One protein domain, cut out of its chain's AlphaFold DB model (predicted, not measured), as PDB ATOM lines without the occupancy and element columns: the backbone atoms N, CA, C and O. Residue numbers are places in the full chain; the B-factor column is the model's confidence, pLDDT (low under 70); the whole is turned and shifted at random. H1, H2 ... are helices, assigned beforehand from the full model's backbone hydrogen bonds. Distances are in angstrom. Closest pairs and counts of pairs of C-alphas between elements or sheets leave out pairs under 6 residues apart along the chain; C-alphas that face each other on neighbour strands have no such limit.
ATOM      1  N   ALA A   2      10.839 -13.741 -39.501       83.81
ATOM      2  CA  ALA A   2      10.980 -13.130 -38.174       83.81
ATOM      3  C   ALA A   2       9.640 -12.811 -37.480       83.81
ATOM      4  O   ALA A   2       9.408 -13.279 -36.372       83.81
ATOM      5  N   LEU A   3       8.715 -12.124 -38.165       89.19
ATOM      6  CA  LEU A   3       7.420 -11.726 -37.589       89.19
ATOM      7  C   LEU A   3       6.587 -12.921 -37.087       89.19
ATOM      8  O   LEU A   3       6.030 -12.902 -35.997       89.19
ATOM      9  N   ARG A   4       6.575 -14.020 -37.853       90.56
ATOM     10  CA  ARG A   4       5.900 -15.267 -37.457       90.56
ATOM     11  C   ARG A   4       6.562 -15.924 -36.243       90.56
ATOM     12  O   ARG A   4       5.884 -16.582 -35.465       90.56
ATOM     13  N   TYR A   5       7.884 -15.797 -36.116       90.06
ATOM     14  CA  TYR A   5       8.633 -16.354 -34.994       90.06
ATOM     15  C   TYR A   5       8.315 -15.599 -33.700       90.06
ATOM     16  O   TYR A   5       7.886 -16.228 -32.734       90.06
ATOM     17  N   VAL A   6       8.427 -14.268 -33.706       91.19
ATOM     18  CA  VAL A   6       8.139 -13.444 -32.516       91.19
ATOM     19  C   VAL A   6       6.660 -13.462 -32.128       91.19
ATOM     20  O   VAL A   6       6.346 -13.459 -30.948       91.19
ATOM     21  N   GLY A   7       5.743 -13.615 -33.091       88.25
ATOM     22  CA  GLY A   7       4.318 -13.789 -32.792       88.25
ATOM     23  C   GLY A   7       3.961 -15.127 -32.128       88.25
ATOM     24  O   GLY A   7       2.862 -15.269 -31.603       88.25
ATOM     25  N   ARG A   8       4.858 -16.125 -32.148       91.56
ATOM     26  CA  ARG A   8       4.614 -17.462 -31.572       91.56
ATOM     27  C   ARG A   8       5.436 -17.742 -30.316       91.56
ATOM     28  O   ARG A   8       5.015 -18.543 -29.484       91.56
ATOM     29  N   TYR A   9       6.626 -17.162 -30.208       90.19
ATOM     30  CA  TYR A   9       7.589 -17.505 -29.171       90.19
ATOM     31  C   TYR A   9       8.017 -16.269 -28.390       90.19
ATOM     32  O   TYR A   9       8.507 -15.307 -28.973       90.19
ATOM     33  N   ALA A  10       7.955 -16.357 -27.060       89.69
ATOM     34  CA  ALA A  10       8.675 -15.429 -26.197       89.69
ATOM     35  C   ALA A  10      10.189 -15.595 -26.432       89.69
ATOM     36  O   ALA A  10      10.757 -16.670 -26.185       89.69
ATOM     37  N   THR A  11      10.838 -14.544 -26.927       96.06
ATOM     38  CA  THR A  11      12.265 -14.520 -27.265       96.06
ATOM     39  C   THR A  11      12.932 -13.273 -26.701       96.06
ATOM     40  O   THR A  11      12.259 -12.283 -26.448       96.06
ATOM     41  N   SER A  12      14.250 -13.343 -26.531       97.88
ATOM     42  CA  SER A  12      15.111 -12.183 -26.310       97.88
ATOM     43  C   SER A  12      15.717 -11.701 -27.628       97.88
ATOM     44  O   SER A  12      15.684 -12.436 -28.630       97.88
ATOM     45  N   ARG A  13      16.328 -10.513 -27.609       98.00
ATOM     46  CA  ARG A  13      17.078  -9.933 -28.735       98.00
ATOM     47  C   ARG A  13      18.167 -10.880 -29.229       98.00
ATOM     48  O   ARG A  13      18.153 -11.281 -30.392       98.00
ATOM     49  N   ALA A  14      19.030 -11.350 -28.329       97.81
ATOM     50  CA  ALA A  14      20.120 -12.268 -28.668       97.81
ATOM     51  C   ALA A  14      19.619 -13.592 -29.273       97.81
ATOM     52  O   ALA A  14      20.191 -14.118 -30.231       97.81
ATOM     53  N   LYS A  15      18.506 -14.135 -28.762       97.38
ATOM     54  CA  LYS A  15      17.915 -15.365 -29.311       97.38
ATOM     55  C   LYS A  15      17.289 -15.147 -30.684       97.38
ATOM     56  O   LYS A  15      17.384 -16.040 -31.529       97.38
ATOM     57  N   LEU A  16      16.672 -13.987 -30.919       97.38
ATOM     58  CA  LEU A  16      16.166 -13.618 -32.238       97.38
ATOM     59  C   LEU A  16      17.326 -13.479 -33.233       97.38
ATOM     60  O   LEU A  16      17.265 -14.092 -34.297       97.38
ATOM     61  N   ALA A  17      18.401 -12.778 -32.864       97.19
ATOM     62  CA  ALA A  17      19.603 -12.648 -33.686       97.19
ATOM     63  C   ALA A  17      20.180 -14.023 -34.065       97.19
ATOM     64  O   ALA A  17      20.348 -14.334 -35.246       97.19
ATOM     65  N   ALA A  18      20.372 -14.909 -33.080       96.69
ATOM     66  CA  ALA A  18      20.868 -16.266 -33.310       96.69
ATOM     67  C   ALA A  18      19.938 -17.097 -34.217       96.69
ATOM     68  O   ALA A  18      20.402 -17.859 -35.072       96.69
ATOM     69  N   TYR A  19      18.618 -16.950 -34.054       96.31
ATOM     70  CA  TYR A  19      17.628 -17.597 -34.912       96.31
ATOM     71  C   TYR A  19      17.726 -17.110 -36.362       96.31
ATOM     72  O   TYR A  19      17.747 -17.939 -37.278       96.31
ATOM     73  N   LEU A  20      17.807 -15.793 -36.571       95.50
ATOM     74  CA  LEU A  20      17.921 -15.184 -37.895       95.50
ATOM     75  C   LEU A  20      19.231 -15.583 -38.574       95.50
ATOM     76  O   LEU A  20      19.190 -16.091 -39.692       95.50
ATOM     77  N   ALA A  21      20.359 -15.472 -37.868       95.25
ATOM     78  CA  ALA A  21      21.678 -15.851 -38.371       95.25
ATOM     79  C   ALA A  21      21.712 -17.311 -38.830       95.25
ATOM     80  O   ALA A  21      22.159 -17.623 -39.932       95.25
ATOM     81  N   ARG A  22      21.181 -18.225 -38.008       95.62
ATOM     82  CA  ARG A  22      21.085 -19.638 -38.381       95.62
ATOM     83  C   ARG A  22      20.231 -19.835 -39.631       95.62
ATOM     84  O   ARG A  22      20.608 -20.603 -40.507       95.62
ATOM     85  N   LYS A  23      19.084 -19.163 -39.717       94.06
ATOM     86  CA  LYS A  23      18.165 -19.335 -40.845       94.06
ATOM     87  C   LYS A  23      18.690 -18.746 -42.148       94.06
ATOM     88  O   LYS A  23      18.385 -19.305 -43.194       94.06
ATOM     89  N   LEU A  24      19.477 -17.679 -42.077       93.56
ATOM     90  CA  LEU A  24      20.187 -17.123 -43.227       93.56
ATOM     91  C   LEU A  24      21.297 -18.069 -43.693       93.56
ATOM     92  O   LEU A  24      21.370 -18.360 -44.878       93.56
ATOM     93  N   ARG A  25      22.070 -18.669 -42.775       91.69
ATOM     94  CA  ARG A  25      23.039 -19.720 -43.144       91.69
ATOM     95  C   ARG A  25      22.388 -20.934 -43.810       91.69
ATOM     96  O   ARG A  25      22.951 -21.489 -44.739       91.69
ATOM     97  N   GLU A  26      21.214 -21.352 -43.336       94.06
ATOM     98  CA  GLU A  26      20.487 -22.502 -43.896       94.06
ATOM     99  C   GLU A  26      19.886 -22.230 -45.287       94.06
ATOM    100  O   GLU A  26      19.666 -23.173 -46.039       94.06
ATOM    101  N   ARG A  27      19.544 -20.976 -45.604       92.25
ATOM    102  CA  ARG A  27      18.775 -20.618 -46.812       92.25
ATOM    103  C   ARG A  27      19.564 -19.818 -47.843       92.25
ATOM    104  O   ARG A  27      19.082 -19.672 -48.957       92.25
ATOM    105  N   GLY A  28      20.736 -19.316 -47.469       89.44
ATOM    106  CA  GLY A  28      21.479 -18.334 -48.245       89.44
ATOM    107  C   GLY A  28      21.006 -16.901 -47.986       89.44
ATOM    108  O   GLY A  28      19.898 -16.653 -47.498       89.44
ATOM    109  N   TRP A  29      21.890 -15.960 -48.305       91.06
ATOM    110  CA  TRP A  29      21.628 -14.527 -48.348       91.06
ATOM    111  C   TRP A  29      21.997 -14.030 -49.743       91.06
ATOM    112  O   TRP A  29      23.116 -14.254 -50.194       91.06
ATOM    113  N   PRO A  36      21.680  -7.739 -42.521       93.69
ATOM    114  CA  PRO A  36      21.492  -6.709 -41.493       93.69
ATOM    115  C   PRO A  36      20.669  -7.226 -40.298       93.69
ATOM    116  O   PRO A  36      19.558  -6.768 -40.024       93.69
ATOM    117  N   ILE A  37      21.179  -8.247 -39.606       95.38
ATOM    118  CA  ILE A  37      20.470  -8.927 -38.511       95.38
ATOM    119  C   ILE A  37      20.245  -7.981 -37.336       95.38
ATOM    120  O   ILE A  37      19.126  -7.922 -36.825       95.38
ATOM    121  N   ASP A  38      21.275  -7.242 -36.933       95.19
ATOM    122  CA  ASP A  38      21.218  -6.386 -35.748       95.19
ATOM    123  C   ASP A  38      20.189  -5.268 -35.928       95.19
ATOM    124  O   ASP A  38      19.294  -5.126 -35.097       95.19
ATOM    125  N   SER A  39      20.201  -4.586 -37.079       95.25
ATOM    126  CA  SER A  39      19.197  -3.567 -37.418       95.25
ATOM    127  C   SER A  39      17.773  -4.130 -37.457       95.25
ATOM    128  O   SER A  39      16.811  -3.452 -37.097       95.25
ATOM    129  N   LEU A  40      17.598  -5.388 -37.883       95.19
ATOM    130  CA  LEU A  40      16.283  -6.027 -37.871       95.19
ATOM    131  C   LEU A  40      15.817  -6.348 -36.446       95.19
ATOM    132  O   LEU A  40      14.634  -6.194 -36.149       95.19
ATOM    133  N   VAL A  41      16.717  -6.807 -35.576       97.06
ATOM    134  CA  VAL A  41      16.410  -7.059 -34.160       97.06
ATOM    135  C   VAL A  41      16.060  -5.754 -33.453       97.06
ATOM    136  O   VAL A  41      15.047  -5.714 -32.759       97.06
ATOM    137  N   GLU A  42      16.828  -4.691 -33.686       96.69
ATOM    138  CA  GLU A  42      16.573  -3.356 -33.141       96.69
ATOM    139  C   GLU A  42      15.187  -2.852 -33.538       96.69
ATOM    140  O   GLU A  42      14.367  -2.570 -32.668       96.69
ATOM    141  N   ARG A  43      14.844  -2.908 -34.831       96.62
ATOM    142  CA  ARG A  43      13.499  -2.558 -35.307       96.62
ATOM    143  C   ARG A  43      12.398  -3.384 -34.637       96.62
ATOM    144  O   ARG A  43      11.304  -2.887 -34.386       96.62
ATOM    145  N   PHE A  44      12.637  -4.669 -34.377       96.38
ATOM    146  CA  PHE A  44      11.660  -5.520 -33.690       96.38
ATOM    147  C   PHE A  44      11.497  -5.135 -32.218       96.38
ATOM    148  O   PHE A  44      10.392  -5.253 -31.686       96.38
ATOM    149  N   THR A  45      12.564  -4.669 -31.577       95.94
ATOM    150  CA  THR A  45      12.523  -4.122 -30.221       95.94
ATOM    151  C   THR A  45      11.810  -2.773 -30.181       95.94
ATOM    152  O   THR A  45      10.909  -2.612 -29.367       95.94
ATOM    153  N   GLU A  46      12.112  -1.852 -31.097       96.50
ATOM    154  CA  GLU A  46      11.427  -0.553 -31.207       96.50
ATOM    155  C   GLU A  46       9.916  -0.707 -31.425       96.50
ATOM    156  O   GLU A  46       9.113   0.026 -30.852       96.50
ATOM    157  N   LEU A  47       9.511  -1.701 -32.221       95.94
ATOM    158  CA  LEU A  47       8.104  -2.032 -32.459       95.94
ATOM    159  C   LEU A  47       7.454  -2.829 -31.310       95.94
ATOM    160  O   LEU A  47       6.287  -3.205 -31.416       95.94
ATOM    161  N   GLY A  48       8.188  -3.123 -30.232       94.38
ATOM    162  CA  GLY A  48       7.683  -3.827 -29.051       94.38
ATOM    163  C   GLY A  48       7.465  -5.332 -29.235       94.38
ATOM    164  O   GLY A  48       6.858  -5.978 -28.383       94.38
ATOM    165  N   TYR A  49       7.953  -5.932 -30.325       94.81
ATOM    166  CA  TYR A  49       7.862  -7.383 -30.528       94.81
ATOM    167  C   TYR A  49       8.852  -8.170 -29.666       94.81
ATOM    168  O   TYR A  49       8.658  -9.368 -29.445       94.81
ATOM    169  N   VAL A  50       9.930  -7.524 -29.223       96.62
ATOM    170  CA  VAL A  50      10.948  -8.110 -28.351       96.62
ATOM    171  C   VAL A  50      11.267  -7.133 -27.233       96.62
ATOM    172  O   VAL A  50      11.714  -6.021 -27.494       96.62
ATOM    173  N   ASP A  51      11.098  -7.594 -26.001       97.56
ATOM    174  CA  ASP A  51      11.417  -6.859 -24.782       97.56
ATOM    175  C   ASP A  51      12.186  -7.802 -23.848       97.56
ATOM    176  O   ASP A  51      11.639  -8.788 -23.337       97.56
TER     177      ASP A  51
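AT A GLANCE: This is residues 2 to 29 and 36 to 51 of the 162 residues of the protein "Regulatory protein" of Sphingomicrobium lutaoense (UniProt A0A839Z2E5). A long helix, H2, has the helix H3 packed slantwise on its first part, running back the opposite way, while the short helix H1, little more than one turn, sits beside these two so that the three centres make a small triangle. The last turn of H2 and the residues just after it lie at one end of the longest axis, and beyond H3 residues 47 to 51 fold back at the other. The printed part has 44 residues with three named helices, in the order H1, H2, H3, and no named strand; the class is all helix. It is compact, with a radius of gyration of the C-alphas of 9.9 A, and its C-alphas span 28 by 20 by 15 A along the three main axes.

HOW THE PARTS SIT: The longest helix is H2, residues 13 to 27. It touches H3, residues 37 to 46, with 9 pairs of C-alphas within 8 A. The closest C-alphas of the two are those of Ala 17 and Ile 37, 6.2 A apart, and the centres are 12.4 A apart. Their lines stand at a steep tilt of 41 degrees, and they run opposite ways. H1, residues 2 to 6, and H2 are close but not clearly touching, with 2 pairs of C-alphas within 8 A; the closest are those of Ala 2 and Leu 20, 7.2 A apart. Their centres are 11.5 A apart. H1 and H3 are near each other, with 5 pairs of C-alphas within 10 A and no pair within 8 A. In H1, H2 and H3 every pair of O i and N i+4 is within hydrogen-bond range.

IN THESE COORDINATES: H2 has 15 residues and measures 21.1 A from the C-alpha of Arg 13 at (17.078, -9.933, -28.735) to that of Arg 27 at (18.775, -20.618, -46.812). H3 has 10 residues and measures 14.3 A, from Ile 37 to Glu 46, whose C-alpha is at (11.427, -0.553, -31.207). H1 has 5 residues and measures 6.3 A, from the C-alpha of Ala 2 at (10.980, -13.130, -38.174) to that of Val 6.

THE WHOLE: The two C-alphas farthest apart are those of Gly 28 and Asp 51, at 28.0 A. The first and last printed C-alphas, those of Ala 2 and Asp 51, are 14.8 A apart. Residues 30 to 35 are cut out, and C-alphas 29 and 36 are 10.4 A apart across the cut. The link from H1 to H2, 6 residues, is short; the link from H2 to H3 runs across the cut. The mean pLDDT of the printed part is 94.2, and no printed residue is under 70.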